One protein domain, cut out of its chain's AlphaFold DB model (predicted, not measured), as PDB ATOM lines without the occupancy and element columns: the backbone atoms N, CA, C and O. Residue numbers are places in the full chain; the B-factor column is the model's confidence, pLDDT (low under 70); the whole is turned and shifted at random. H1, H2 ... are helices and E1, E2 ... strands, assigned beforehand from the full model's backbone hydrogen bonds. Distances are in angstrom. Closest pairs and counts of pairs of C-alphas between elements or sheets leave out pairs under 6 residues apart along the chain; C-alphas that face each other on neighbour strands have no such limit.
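Overview. This is residues 3 to 107 of the 241 residues of the protein "Transposase" of Melittangium boletus DSM 14713 (UniProt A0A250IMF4). A strongly twisted sheet of five strands makes the core; H3 crosses one face, H1 packs beside the strands near the starts of E1 and E4, and H2 lies farther out beyond H1. The printed part has 105 residues with three named helices and five named strands, in the order H1 E1 E2 E3 H2 E4 E5 H3. The sheet runs E1 E5 E4 E3 E2, antiparallel throughout; the class is mixed, helices and strands. The whole is compact, with a radius of gyration of the C-alphas of 13.6 A and spans of 42 by 29 by 27 A.

Along the chain. Find C-alpha 67 at (174.785, 292.518, 275.540); from there E4, residues 67 to 75, runs 24.8 A to C-alpha 75 at (169.311, 313.168, 288.168). Look next for E5 at residues 83 to 87, E1 at 26 to 29, E3 at 46 to 52, 19.1 A long, and E2 at 37 to 43, 16.3 A. H1 is residues 11 to 19, H2 residues 55 to 60, and H3 residues 97 to 107, 15.4 A, ending at (170.726, 303.457, 300.807).

Arrangement. In the hairpin E4 and E5, N 71 and O 87 are 2.8 A apart, within hydrogen-bond range; so are N 49 and O 70 between E3 and E4, 2.8 A, N 39 and O 48 in the hairpin E2 and E3, 2.8 A, and N 28 and O 86 between E1 and E5, 2.8 A. Residues 3 to 4 pair in parallel with residues 27 to 28 of E1. H3 is on the sheet at a height of 9.7 A, giving two layers, helix on one face; it runs across the strands, at 90 degrees to E4 on the local plane, and its closest C-alphas to E4 are Ala 97 and Ile 73, 6.6 A. H1 is on the sheet too, height 8.4 A, over none of its strands, but only just: 2 of its C-alphas fall on E4. H1 and H2 only just touch, with 3 pairs of C-alphas within 8 A, the closest those of Gly 12 and Ala 57, 5.7 A, at a steep tilt of 63 degrees, the same way. H2 is not on the sheet. In H2 and H3 every O i to N i+4 pair is within hydrogen-bond range, in H1 4 of 5.

Size, cuts and confidence. The two C-alphas farthest apart, those of Asp 62 and Arg 78, are 43.2 A apart. The printed part has no cut, no link is long, and no printed residue is under 70 in pLDDT.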
ATOM      1  N   ILE A   3     170.988 297.392 295.740       87.56
ATOM      2  CA  ILE A   3     171.518 298.731 295.463       87.56
ATOM      3  C   ILE A   3     173.003 298.752 295.796       87.56
ATOM      4  O   ILE A   3     173.393 298.331 296.890       87.56
ATOM      5  N   THR A   4     173.815 299.235 294.860       84.88
ATOM      6  CA  THR A   4     175.275 299.210 294.977       84.88
ATOM      7  C   THR A   4     175.927 300.479 294.427       84.88
ATOM      8  O   THR A   4     175.425 301.099 293.484       84.88
ATOM      9  N   ASP A   5     177.097 300.841 294.956       82.62
ATOM     10  CA  ASP A   5     177.894 301.961 294.444       82.62
ATOM     11  C   ASP A   5     178.597 301.642 293.103       82.62
ATOM     12  O   ASP A   5     178.599 300.519 292.593       82.62
ATOM     13  N   ARG A   6     179.252 302.652 292.524       81.44
ATOM     14  CA  ARG A   6     179.854 302.647 291.182       81.44
ATOM     15  C   ARG A   6     180.915 301.604 290.900       81.44
ATOM     16  O   ARG A   6     181.278 301.410 289.742       81.44
ATOM     17  N   ASN A   7     181.443 300.959 291.929       82.12
ATOM     18  CA  ASN A   7     182.445 299.911 291.774       82.12
ATOM     19  C   ASN A   7     181.835 298.526 291.526       82.12
ATOM     20  O   ASN A   7     182.576 297.610 291.191       82.12
ATOM     21  N   PHE A   8     180.512 298.395 291.615       83.88
ATOM     22  CA  PHE A   8     179.795 297.129 291.451       83.88
ATOM     23  C   PHE A   8     179.084 296.993 290.100       83.88
ATOM     24  O   PHE A   8     178.337 296.040 289.886       83.88
ATOM     25  N   LEU A   9     179.328 297.910 289.156       87.62
ATOM     26  CA  LEU A   9     178.845 297.760 287.784       87.62
ATOM     27  C   LEU A   9     179.632 296.643 287.076       87.62
ATOM     28  O   LEU A   9     180.658 296.897 286.448       87.62
ATOM     29  N   ASN A  10     179.159 295.403 287.213       88.69
ATOM     30  CA  ASN A  10     179.778 294.205 286.655       88.69
ATOM     31  C   ASN A  10     178.710 293.282 286.052       88.69
ATOM     32  O   ASN A  10     177.873 292.738 286.769       88.69
ATOM     33  N   ALA A  11     178.763 293.076 284.735       89.50
ATOM     34  CA  ALA A  11     177.793 292.256 284.015       89.50
ATOM     35  C   ALA A  11     177.745 290.797 284.503       89.50
ATOM     36  O   ALA A  11     176.657 290.244 284.606       89.50
ATOM     37  N   GLY A  12     178.887 290.211 284.883       87.69
ATOM     38  CA  GLY A  12     178.946 288.835 285.388       87.69
ATOM     39  C   GLY A  12     178.312 288.646 286.766       87.69
ATOM     40  O   GLY A  12     178.111 287.521 287.194       87.69
ATOM     41  N   ILE A  13     177.970 289.733 287.463       88.56
ATOM     42  CA  ILE A  13     177.188 289.684 288.703       88.56
ATOM     43  C   ILE A  13     175.747 290.102 288.417       88.56
ATOM     44  O   ILE A  13     174.804 289.422 288.807       88.56
ATOM     45  N   LEU A  14     175.566 291.229 287.725       90.31
ATOM     46  CA  LEU A  14     174.257 291.856 287.559       90.31
ATOM     47  C   LEU A  14     173.325 291.066 286.638       90.31
ATOM     48  O   LEU A  14     172.124 291.025 286.906       90.31
ATOM     49  N   VAL A  15     173.856 290.449 285.577       90.38
ATOM     50  CA  VAL A  15     173.041 289.683 284.627       90.38
ATOM     51  C   VAL A  15     172.554 288.373 285.252       90.38
ATOM     52  O   VAL A  15     171.336 288.186 285.277       90.38
ATOM     53  N   PRO A  16     173.414 287.516 285.845       89.50
ATOM     54  CA  PRO A  16     172.939 286.320 286.541       89.50
ATOM     55  C   PRO A  16     172.011 286.666 287.706       89.50
ATOM     56  O   PRO A  16     170.973 286.037 287.880       89.50
ATOM     57  N   PHE A  17     172.300 287.739 288.456       87.88
ATOM     58  CA  PHE A  17     171.441 288.180 289.559       87.88
ATOM     59  C   PHE A  17     170.000 288.475 289.120       87.88
ATOM     60  O   PHE A  17     169.064 288.114 289.835       87.88
ATOM     61  N   ALA A  18     169.825 289.128 287.967       85.81
ATOM     62  CA  ALA A  18     168.509 289.435 287.413       85.81
ATOM     63  C   ALA A  18     167.858 288.226 286.716       85.81
ATOM     64  O   ALA A  18     166.638 288.094 286.753       85.81
ATOM     65  N   ARG A  19     168.656 287.351 286.092       84.25
ATOM     66  CA  ARG A  19     168.187 286.158 285.370       84.25
ATOM     67  C   ARG A  19     167.728 285.043 286.313       84.25
ATOM     68  O   ARG A  19     166.659 284.476 286.116       84.25
ATOM     69  N   ASP A  20     168.521 284.743 287.338       83.62
ATOM     70  CA  ASP A  20     168.415 283.507 288.129       83.62
ATOM     71  C   ASP A  20     167.441 283.628 289.315       83.62
ATOM     72  O   ASP A  20     167.397 282.777 290.205       83.62
ATOM     73  N   GLY A  21     166.637 284.692 289.370       77.06
ATOM     74  CA  GLY A  21     165.610 284.821 290.394       77.06
ATOM     75  C   GLY A  21     164.445 285.708 289.993       77.06
ATOM     76  O   GLY A  21     164.562 286.624 289.188       77.06
ATOM     77  N   ARG A  22     163.293 285.445 290.609       80.69
ATOM     78  CA  ARG A  22     162.078 286.246 290.419       80.69
ATOM     79  C   ARG A  22     162.178 287.541 291.221       80.69
ATOM     80  O   ARG A  22     162.642 287.522 292.360       80.69
ATOM     81  N   ASN A  23     161.733 288.655 290.636       85.25
ATOM     82  CA  ASN A  23     161.711 289.983 291.269       85.25
ATOM     83  C   ASN A  23     163.084 290.443 291.811       85.25
ATOM     84  O   ASN A  23     163.181 291.168 292.807       85.25
ATOM     85  N   ARG A  24     164.171 290.020 291.154       90.12
ATOM     86  CA  ARG A  24     165.537 290.441 291.479       90.12
ATOM     87  C   ARG A  24     165.956 291.585 290.572       90.12
ATOM     88  O   ARG A  24     166.273 291.407 289.403       90.12
ATOM     89  N   HIS A  25     165.975 292.781 291.148       92.00
ATOM     90  CA  HIS A  25     166.339 293.998 290.430       92.00
ATOM     91  C   HIS A  25     167.592 294.628 290.999       92.00
ATOM     92  O   HIS A  25     167.788 294.597 292.214       92.00
ATOM     93  N   SER A  26     168.418 295.205 290.135       92.38
ATOM     94  CA  SER A  26     169.634 295.910 290.516       92.38
ATOM     95  C   SER A  26     169.495 297.411 290.281       92.38
ATOM     96  O   SER A  26     168.781 297.860 289.381       92.38
ATOM     97  N   LEU A  27     170.186 298.189 291.109       93.75
ATOM     98  CA  LEU A  27     170.338 299.629 290.983       93.75
ATOM     99  C   LEU A  27     171.785 299.993 291.302       93.75
ATOM    100  O   LEU A  27     172.257 299.800 292.422       93.75
ATOM    101  N   VAL A  28     172.493 300.524 290.316       92.75
ATOM    102  CA  VAL A  28     173.924 300.798 290.416       92.75
ATOM    103  C   VAL A  28     174.194 302.226 289.986       92.75
ATOM    104  O   VAL A  28     173.761 302.659 288.920       92.75
ATOM    105  N   ARG A  29     174.942 302.979 290.790       92.00
ATOM    106  CA  ARG A  29     175.466 304.275 290.346       92.00
ATOM    107  C   ARG A  29     176.547 304.057 289.299       92.00
ATOM    108  O   ARG A  29     177.402 303.212 289.489       92.00
ATOM    109  N   THR A  30     176.577 304.806 288.207       91.19
ATOM    110  CA  THR A  30     177.593 304.579 287.165       91.19
ATOM    111  C   THR A  30     178.859 305.409 287.389       91.19
ATOM    112  O   THR A  30     178.879 306.400 288.132       91.19
ATOM    113  N   LYS A  31     179.966 304.992 286.759       86.50
ATOM    114  CA  LYS A  31     181.184 305.809 286.670       86.50
ATOM    115  C   LYS A  31     181.031 306.800 285.516       86.50
ATOM    116  O   LYS A  31     180.274 306.583 284.577       86.50
ATOM    117  N   LYS A  32     181.793 307.895 285.557       80.38
ATOM    118  CA  LYS A  32     181.741 308.938 284.516       80.38
ATOM    119  C   LYS A  32     182.083 308.434 283.110       80.38
ATOM    120  O   LYS A  32     181.669 309.050 282.142       80.38
ATOM    121  N   ASN A  33     182.876 307.371 283.019       83.44
ATOM    122  CA  ASN A  33     183.372 306.783 281.779       83.44
ATOM    123  C   ASN A  33     182.612 305.511 281.379       83.44
ATOM    124  O   ASN A  33     183.102 304.754 280.548       83.44
ATOM    125  N   THR A  34     181.471 305.223 282.006       89.38
ATOM    126  CA  THR A  34     180.648 304.090 281.590       89.38
ATOM    127  C   THR A  34     180.041 304.395 280.218       89.38
ATOM    128  O   THR A  34     179.445 305.451 280.024       89.38
ATOM    129  N   VAL A  35     180.224 303.468 279.277       90.31
ATOM    130  CA  VAL A  35     179.749 303.570 277.893       90.31
ATOM    131  C   VAL A  35     178.584 302.605 277.693       90.31
ATOM    132  O   VAL A  35     178.594 301.494 278.222       90.31
ATOM    133  N   TRP A  36     177.583 303.038 276.935       95.44
ATOM    134  CA  TRP A  36     176.420 302.248 276.543       95.44
ATOM    135  C   TRP A  36     175.864 302.767 275.221       95.44
ATOM    136  O   TRP A  36     176.113 303.909 274.828       95.44
ATOM    137  N   LYS A  37     175.072 301.934 274.554       96.75
ATOM    138  CA  LYS A  37     174.297 302.313 273.376       96.75
ATOM    139  C   LYS A  37     172.883 302.687 273.811       96.75
ATOM    140  O   LYS A  37     172.227 301.899 274.482       96.75
ATOM    141  N   VAL A  38     172.394 303.865 273.435       97.06
ATOM    142  CA  VAL A  38     170.993 304.244 273.690       97.06
ATOM    143  C   VAL A  38     170.090 303.496 272.707       97.06
ATOM    144  O   VAL A  38     170.335 303.526 271.503       97.06
ATOM    145  N   LEU A  39     169.074 302.806 273.226       96.69
ATOM    146  CA  LEU A  39     168.062 302.105 272.434       96.69
ATOM    147  C   LEU A  39     166.804 302.955 272.251       96.69
ATOM    148  O   LEU A  39     166.256 303.006 271.155       96.69
ATOM    149  N   ALA A  40     166.354 303.624 273.315       96.00
ATOM    150  CA  ALA A  40     165.184 304.494 273.278       96.00
ATOM    151  C   ALA A  40     165.255 305.575 274.363       96.00
ATOM    152  O   ALA A  40     165.756 305.337 275.464       96.00
ATOM    153  N   GLN A  41     164.694 306.749 274.078       95.50
ATOM    154  CA  GLN A  41     164.430 307.763 275.099       95.50
ATOM    155  C   GLN A  41     163.087 307.441 275.768       95.50
ATOM    156  O   GLN A  41     162.074 307.341 275.080       95.50
ATOM    157  N   LEU A  42     163.066 307.281 277.095       93.00
ATOM    158  CA  LEU A  42     161.829 306.998 277.837       93.00
ATOM    159  C   LEU A  42     161.159 308.298 278.296       93.00
ATOM    160  O   LEU A  42     159.972 308.512 278.066       93.00
ATOM    161  N   LYS A  43     161.945 309.174 278.932       89.94
ATOM    162  CA  LYS A  43     161.572 310.514 279.420       89.94
ATOM    163  C   LYS A  43     162.813 311.421 279.378       89.94
ATOM    164  O   LYS A  43     163.925 310.910 279.226       89.94
ATOM    165  N   PRO A  44     162.694 312.752 279.516       90.12
ATOM    166  CA  PRO A  44     163.863 313.616 279.675       90.12
ATOM    167  C   PRO A  44     164.748 313.154 280.845       90.12
ATOM    168  O   PRO A  44     164.282 313.047 281.973       90.12
ATOM    169  N   GLY A  45     166.021 312.855 280.570       90.12
ATOM    170  CA  GLY A  45     166.954 312.318 281.570       90.12
ATOM    171  C   GLY A  45     166.828 310.813 281.838       90.12
ATOM    172  O   GLY A  45     167.583 310.289 282.656       90.12
ATOM    173  N   GLU A  46     165.935 310.113 281.135       95.69
ATOM    174  CA  GLU A  46     165.740 308.669 281.241       95.69
ATOM    175  C   GLU A  46     165.852 307.967 279.886       95.69
ATOM    176  O   GLU A  46     165.124 308.269 278.936       95.69
ATOM    177  N   GLU A  47     166.739 306.983 279.809       97.12
ATOM    178  CA  GLU A  47     167.085 306.275 278.574       97.12
ATOM    179  C   GLU A  47     166.993 304.764 278.814       97.12
ATOM    180  O   GLU A  47     167.468 304.264 279.835       97.12
ATOM    181  N   LEU A  48     166.425 304.019 277.866       97.56
ATOM    182  CA  LEU A  48     166.661 302.584 277.754       97.56
ATOM    183  C   LEU A  48     167.961 302.395 276.976       97.56
ATOM    184  O   LEU A  48     168.109 302.917 275.868       97.56
ATOM    185  N   VAL A  49     168.905 301.663 277.554       97.25
ATOM    186  CA  VAL A  49     170.251 301.498 277.012       97.25
ATOM    187  C   VAL A  49     170.649 300.031 276.952       97.25
ATOM    188  O   VAL A  49     170.098 299.184 277.651       97.25
ATOM    189  N   GLU A  50     171.646 299.749 276.131       96.94
ATOM    190  CA  GLU A  50     172.279 298.451 275.964       96.94
ATOM    191  C   GLU A  50     173.763 298.558 276.326       96.94
ATOM    192  O   GLU A  50     174.466 299.471 275.881       96.94
ATOM    193  N   LEU A  51     174.240 297.625 277.147       95.31
ATOM    194  CA  LEU A  51     175.630 297.523 277.571       95.31
ATOM    195  C   LEU A  51     176.245 296.248 277.017       95.31
ATOM    196  O   LEU A  51     175.622 295.188 277.036       95.31
ATOM    197  N   GLU A  52     177.493 296.346 276.570       94.44
ATOM    198  CA  GLU A  52     178.257 295.181 276.140       94.44
ATOM    199  C   GLU A  52     178.843 294.440 277.340       94.44
ATOM    200  O   GLU A  52     179.363 295.039 278.288       94.44
ATOM    201  N   VAL A  53     178.763 293.113 277.295       93.44
ATOM    202  CA  VAL A  53     179.399 292.241 278.277       93.44
ATOM    203  C   VAL A  53     180.825 291.972 277.819       93.44
ATOM    204  O   VAL A  53     181.064 291.547 276.688       93.44
ATOM    205  N   SER A  54     181.794 292.222 278.701       91.06
ATOM    206  CA  SER A  54     183.201 292.036 278.358       91.06
ATOM    207  C   SER A  54     183.489 290.583 277.981       91.06
ATOM    208  O   SER A  54     182.943 289.642 278.563       91.06
ATOM    209  N   TRP A  55     184.393 290.393 277.019       91.75
ATOM    210  CA  TRP A  55     184.828 289.061 276.596       91.75
ATOM    211  C   TRP A  55     185.335 288.226 277.786       91.75
ATOM    212  O   TRP A  55     184.994 287.056 277.897       91.75
ATOM    213  N   TYR A  56     186.066 288.850 278.717       91.56
ATOM    214  CA  TYR A  56     186.619 288.193 279.902       91.56
ATOM    215  C   TYR A  56     185.531 287.705 280.869       91.56
ATOM    216  O   TYR A  56     185.671 286.642 281.466       91.56
ATOM    217  N   ALA A  57     184.431 288.455 281.023       89.56
ATOM    218  CA  ALA A  57     183.302 288.000 281.829       89.56
ATOM    219  C   ALA A  57     182.644 286.768 281.195       89.56
ATOM    220  O   ALA A  57     182.410 285.788 281.891       89.56
ATOM    221  N   ARG A  58     182.442 286.785 279.871       93.50
ATOM    222  CA  ARG A  58     181.869 285.649 279.129       93.50
ATOM    223  C   ARG A  58     182.784 284.428 279.064       93.50
ATOM    224  O   ARG A  58     182.307 283.313 278.949       93.50
ATOM    225  N   GLN A  59     184.099 284.620 279.161       92.44
ATOM    226  CA  GLN A  59     185.041 283.507 279.290       92.44
ATOM    227  C   GLN A  59     184.885 282.782 280.636       92.44
ATOM    228  O   GLN A  59     185.118 281.581 280.715       92.44
ATOM    229  N   LYS A  60     184.523 283.511 281.701       91.19
ATOM    230  CA  LYS A  60     184.273 282.926 283.028       91.19
ATOM    231  C   LYS A  60     182.889 282.302 283.158       91.19
ATOM    232  O   LYS A  60     182.727 281.390 283.959       91.19
ATOM    233  N   ASP A  61     181.917 282.834 282.427       90.00
ATOM    234  CA  ASP A  61     180.532 282.378 282.413       90.00
ATOM    235  C   ASP A  61     179.982 282.510 280.986       90.00
ATOM    236  O   ASP A  61     179.647 283.606 280.525       90.00
ATOM    237  N   ASP A  62     179.923 281.383 280.280       90.62
ATOM    238  CA  ASP A  62     179.487 281.286 278.886       90.62
ATOM    239  C   ASP A  62     177.974 281.494 278.712       90.62
ATOM    240  O   ASP A  62     177.505 281.776 277.607       90.62
ATOM    241  N   THR A  63     177.211 281.449 279.807       92.19
ATOM    242  CA  THR A  63     175.768 281.704 279.813       92.19
ATOM    243  C   THR A  63     175.427 283.195 279.719       92.19
ATOM    244  O   THR A  63     174.257 283.569 279.569       92.19
ATOM    245  N   LEU A  64     176.429 284.073 279.831       93.12
ATOM    246  CA  LEU A  64     176.252 285.515 279.731       93.12
ATOM    247  C   LEU A  64     175.983 285.958 278.282       93.12
ATOM    248  O   LEU A  64     176.729 285.603 277.363       93.12
ATOM    249  N   PRO A  65     174.985 286.830 278.054       93.69
ATOM    250  CA  PRO A  65     174.714 287.357 276.726       93.69
ATOM    251  C   PRO A  65     175.845 288.288 276.268       93.69
ATOM    252  O   PRO A  65     176.582 288.852 277.072       93.69
ATOM    253  N   MET A  66     175.955 288.516 274.956       94.06
ATOM    254  CA  MET A  66     176.886 289.511 274.392       94.06
ATOM    255  C   MET A  66     176.577 290.929 274.893       94.06
ATOM    256  O   MET A  66     177.479 291.745 275.087       94.06
ATOM    257  N   ARG A  67     175.290 291.223 275.095       94.88
ATOM    258  CA  ARG A  67     174.785 292.518 275.540       94.88
ATOM    259  C   ARG A  67     173.594 292.345 276.468       94.88
ATOM    260  O   ARG A  67     172.884 291.349 276.380       94.88
ATOM    261  N   TYR A  68     173.365 293.320 277.337       94.31
ATOM    262  CA  TYR A  68     172.193 293.358 278.207       94.31
ATOM    263  C   TYR A  68     171.602 294.762 278.260       94.31
ATOM    264  O   TYR A  68     172.305 295.758 278.080       94.31
ATOM    265  N   GLN A  69     170.298 294.833 278.508       95.50
ATOM    266  CA  GLN A  69     169.577 296.096 278.597       95.50
ATOM    267  C   GLN A  69     169.508 296.603 280.034       95.50
ATOM    268  O   GLN A  69     169.451 295.828 280.991       95.50
ATOM    269  N   ALA A  70     169.481 297.922 280.174       95.88
ATOM    270  CA  ALA A  70     169.253 298.602 281.435       95.88
ATOM    271  C   ALA A  70     168.566 299.946 281.204       95.88
ATOM    272  O   ALA A  70     168.642 300.522 280.121       95.88
ATOM    273  N   ARG A  71     167.936 300.483 282.243       96.56
ATOM    274  CA  ARG A  71     167.427 301.851 282.248       96.56
ATOM    275  C   ARG A  71     168.420 302.768 282.939       96.56
ATOM    276  O   ARG A  71     168.872 302.490 284.049       96.56
ATOM    277  N   VAL A  72     168.743 303.867 282.277       97.12
ATOM    278  CA  VAL A  72     169.578 304.946 282.794       97.12
ATOM    279  C   VAL A  72     168.680 306.051 283.322       97.12
ATOM    280  O   VAL A  72     167.766 306.490 282.631       97.12
ATOM    281  N   ILE A  73     168.964 306.513 284.539       96.62
ATOM    282  CA  ILE A  73     168.282 307.637 285.184       96.62
ATOM    283  C   ILE A  73     169.332 308.687 285.536       96.62
ATOM    284  O   ILE A  73     170.207 308.464 286.380       96.62
ATOM    285  N   ARG A  74     169.257 309.844 284.878       95.00
ATOM    286  CA  ARG A  74     170.102 311.011 285.142       95.00
ATOM    287  C   ARG A  74     169.344 311.944 286.068       95.00
ATOM    288  O   ARG A  74     168.248 312.387 285.746       95.00
ATOM    289  N   TYR A  75     169.940 312.274 287.205       92.19
ATOM    290  CA  TYR A  75     169.311 313.168 288.168       92.19
ATOM    291  C   TYR A  75     170.332 314.106 288.806       92.19
ATOM    292  O   TYR A  75     171.542 313.849 288.843       92.19
ATOM    293  N   GLN A  76     169.833 315.212 289.344       87.88
ATOM    294  CA  GLN A  76     170.630 316.166 290.094       87.88
ATOM    295  C   GLN A  76     169.876 316.571 291.357       87.88
ATOM    296  O   GLN A  76     168.777 317.111 291.290       87.88
ATOM    297  N   ARG A  77     170.493 316.346 292.520       80.75
ATOM    298  CA  ARG A  77     170.028 316.907 293.794       80.75
ATOM    299  C   ARG A  77     170.849 318.136 294.158       80.75
ATOM    300  O   ARG A  77     172.044 318.212 293.868       80.75
ATOM    301  N   ARG A  78     170.212 319.106 294.817       74.88
ATOM    302  CA  ARG A  78     170.860 320.349 295.256       74.88
ATOM    303  C   ARG A  78     172.108 320.029 296.092       74.88
ATOM    304  O   ARG A  78     172.040 319.290 297.063       74.88
ATOM    305  N   GLY A  79     173.258 320.576 295.695       70.25
ATOM    306  CA  GLY A  79     174.540 320.358 296.383       70.25
ATOM    307  C   GLY A  79     175.293 319.081 296.024       70.25
ATOM    308  O   GLY A  79     176.448 318.927 296.419       70.25
ATOM    309  N   ILE A  80     174.702 318.214 295.207       75.56
ATOM    310  CA  ILE A  80     175.355 317.024 294.671       75.56
ATOM    311  C   ILE A  80     175.605 317.261 293.179       75.56
ATOM    312  O   ILE A  80     174.790 317.852 292.471       75.56
ATOM    313  N   ARG A  81     176.773 316.833 292.685       81.50
ATOM    314  CA  ARG A  81     177.043 316.842 291.236       81.50
ATOM    315  C   ARG A  81     176.004 315.966 290.521       81.50
ATOM    316  O   ARG A  81     175.565 315.001 291.145       81.50
ATOM    317  N   PRO A  82     175.676 316.224 289.244       88.12
ATOM    318  CA  PRO A  82     174.829 315.325 288.466       88.12
ATOM    319  C   PRO A  82     175.281 313.871 288.614       88.12
ATOM    320  O   PRO A  82     176.483 313.578 288.564       88.12
ATOM    321  N   GLN A  83     174.322 312.993 288.878       90.31
ATOM    322  CA  GLN A  83     174.532 311.564 289.057       90.31
ATOM    323  C   GLN A  83     173.764 310.794 287.995       90.31
ATOM    324  O   GLN A  83     172.786 311.277 287.425       90.31
ATOM    325  N   VAL A  84     174.240 309.583 287.741       94.12
ATOM    326  CA  VAL A  84     173.634 308.666 286.789       94.12
ATOM    327  C   VAL A  84     173.490 307.317 287.477       94.12
ATOM    328  O   VAL A  84     174.459 306.794 288.035       94.12
ATOM    329  N   LEU A  85     172.271 306.788 287.474       95.06
ATOM    330  CA  LEU A  85     171.945 305.450 287.956       95.06
ATOM    331  C   LEU A  85     171.616 304.558 286.772       95.06
ATOM    332  O   LEU A  85     171.115 305.027 285.752       95.06
ATOM    333  N   LEU A  86     171.884 303.274 286.941       95.81
ATOM    334  CA  LEU A  86     171.578 302.220 285.996       95.81
ATOM    335  C   LEU A  86     170.796 301.144 286.740       95.81
ATOM    336  O   LEU A  86     171.216 300.701 287.809       95.81
ATOM    337  N   THR A  87     169.642 300.757 286.207       95.25
ATOM    338  CA  THR A  87     168.746 299.796 286.851       95.25
ATOM    339  C   THR A  87     168.205 298.762 285.877       95.25
ATOM    340  O   THR A  87     168.026 299.048 284.695       95.25
ATOM    341  N   SER A  88     167.917 297.561 286.381       94.25
ATOM    342  CA  SER A  88     167.187 296.539 285.622       94.25
ATOM    343  C   SER A  88     165.663 296.742 285.626       94.25
ATOM    344  O   SER A  88     164.948 295.980 284.981       94.25
ATOM    345  N   LEU A  89     165.142 297.761 286.323       94.19
ATOM    346  CA  LEU A  89     163.733 298.166 286.260       94.19
ATOM    347  C   LEU A  89     163.462 298.972 284.981       94.19
ATOM    348  O   LEU A  89     163.555 300.200 284.974       94.19
ATOM    349  N   LEU A  90     163.157 298.274 283.886       93.94
ATOM    350  CA  LEU A  90     163.070 298.882 282.551       93.94
ATOM    351  C   LEU A  90     161.806 299.731 282.328       93.94
ATOM    352  O   LEU A  90     161.841 300.675 281.542       93.94
ATOM    353  N   ASP A  91     160.706 299.434 283.024       92.56
ATOM    354  CA  ASP A  91     159.429 300.132 282.840       92.56
ATOM    355  C   ASP A  91     159.375 301.460 283.618       92.56
ATOM    356  O   ASP A  91     159.289 301.491 284.846       92.56
ATOM    357  N   ALA A  92     159.392 302.575 282.882       92.62
ATOM    358  CA  ALA A  92     159.342 303.928 283.436       92.62
ATOM    359  C   ALA A  92     157.961 304.403 283.908       92.62
ATOM    360  O   ALA A  92     157.872 305.471 284.526       92.62
ATOM    361  N   LYS A  93     156.892 303.663 283.595       92.19
ATOM    362  CA  LYS A  93     155.547 303.916 284.124       92.19
ATOM    363  C   LYS A  93     155.353 303.187 285.446       92.19
ATOM    364  O   LYS A  93     154.933 303.815 286.407       92.19
ATOM    365  N   THR A  94     155.712 301.905 285.491       93.00
ATOM    366  CA  THR A  94     155.581 301.081 286.703       93.00
ATOM    367  C   THR A  94     156.588 301.472 287.785       93.00
ATOM    368  O   THR A  94     156.267 301.400 288.965       93.00
ATOM    369  N   TYR A  95     157.791 301.914 287.402       93.81
ATOM    370  CA  TYR A  95     158.846 302.295 288.346       93.81
ATOM    371  C   TYR A  95     159.281 303.751 288.111       93.81
ATOM    372  O   TYR A  95     160.161 304.008 287.275       93.81
ATOM    373  N   PRO A  96     158.671 304.728 288.800       94.56
ATOM    374  CA  PRO A  96     159.017 306.139 288.663       94.56
ATOM    375  C   PRO A  96     160.479 306.434 289.039       94.56
ATOM    376  O   PRO A  96     161.061 305.830 289.942       94.56
ATOM    377  N   ALA A  97     161.121 307.341 288.300       94.25
ATOM    378  CA  ALA A  97     162.542 307.630 288.487       94.25
ATOM    379  C   ALA A  97     162.841 308.352 289.808       94.25
ATOM    380  O   ALA A  97     163.894 308.135 290.403       94.25
ATOM    381  N   ASP A  98     161.929 309.198 290.272       91.81
ATOM    382  CA  ASP A  98     161.995 309.901 291.549       91.81
ATOM    383  C   ASP A  98     161.986 308.941 292.745       91.81
ATOM    384  O   ASP A  98     162.817 309.105 293.641       91.81
ATOM    385  N   GLU A  99     161.153 307.897 292.714       92.62
ATOM    386  CA  GLU A  99     161.152 306.827 293.722       92.62
ATOM    387  C   GLU A  99     162.472 306.047 293.725       92.62
ATOM    388  O   GLU A  99     163.087 305.848 294.775       92.62
ATOM    389  N   ILE A 100     162.974 305.665 292.545       93.62
ATOM    390  CA  ILE A 100     164.264 304.966 292.415       93.62
ATOM    391  C   ILE A 100     165.412 305.834 292.950       93.62
ATOM    392  O   ILE A 100     166.313 305.343 293.637       93.62
ATOM    393  N   VAL A 101     165.392 307.134 292.650       91.81
ATOM    394  CA  VAL A 101     166.386 308.093 293.141       91.81
ATOM    395  C   VAL A 101     166.272 308.272 294.655       91.81
ATOM    396  O   VAL A 101     167.303 308.334 295.326       91.81
ATOM    397  N   ALA A 102     165.061 308.349 295.211       88.88
ATOM    398  CA  ALA A 102     164.845 308.419 296.655       88.88
ATOM    399  C   ALA A 102     165.418 307.184 297.363       88.88
ATOM    400  O   ALA A 102     166.262 307.338 298.246       88.88
ATOM    401  N   LEU A 103     165.086 305.989 296.873       88.62
ATOM    402  CA  LEU A 103     165.583 304.721 297.400       88.62
ATOM    403  C   LEU A 103     167.118 304.617 297.328       88.62
ATOM    404  O   LEU A 103     167.768 304.165 298.273       88.62
ATOM    405  N   TYR A 104     167.731 305.073 296.226       88.56
ATOM    406  CA  TYR A 104     169.193 305.138 296.120       88.56
ATOM    407  C   TYR A 104     169.804 306.031 297.204       88.56
ATOM    408  O   TYR A 104     170.851 305.706 297.761       88.56
ATOM    409  N   HIS A 105     169.167 307.162 297.508       81.88
ATOM    410  CA  HIS A 105     169.669 308.094 298.510       81.88
ATOM    411  C   HIS A 105     169.501 307.599 299.941       81.88
ATOM    412  O   HIS A 105     170.429 307.778 300.723       81.88
ATOM    413  N   GLU A 106     168.392 306.938 300.268       76.88
ATOM    414  CA  GLU A 106     168.221 306.274 301.567       76.88
ATOM    415  C   GLU A 106     169.322 305.232 301.798       76.88
ATOM    416  O   GLU A 106     169.980 305.218 302.839       76.88
ATOM    417  N   ARG A 107     169.614 304.415 300.777       73.44
ATOM    418  CA  ARG A 107     170.726 303.457 300.807       73.44
ATOM    419  C   ARG A 107     172.081 304.139 300.955       73.44
ATOM    420  O   ARG A 107     172.898 303.698 301.758       73.44
TER     421      ARG A 107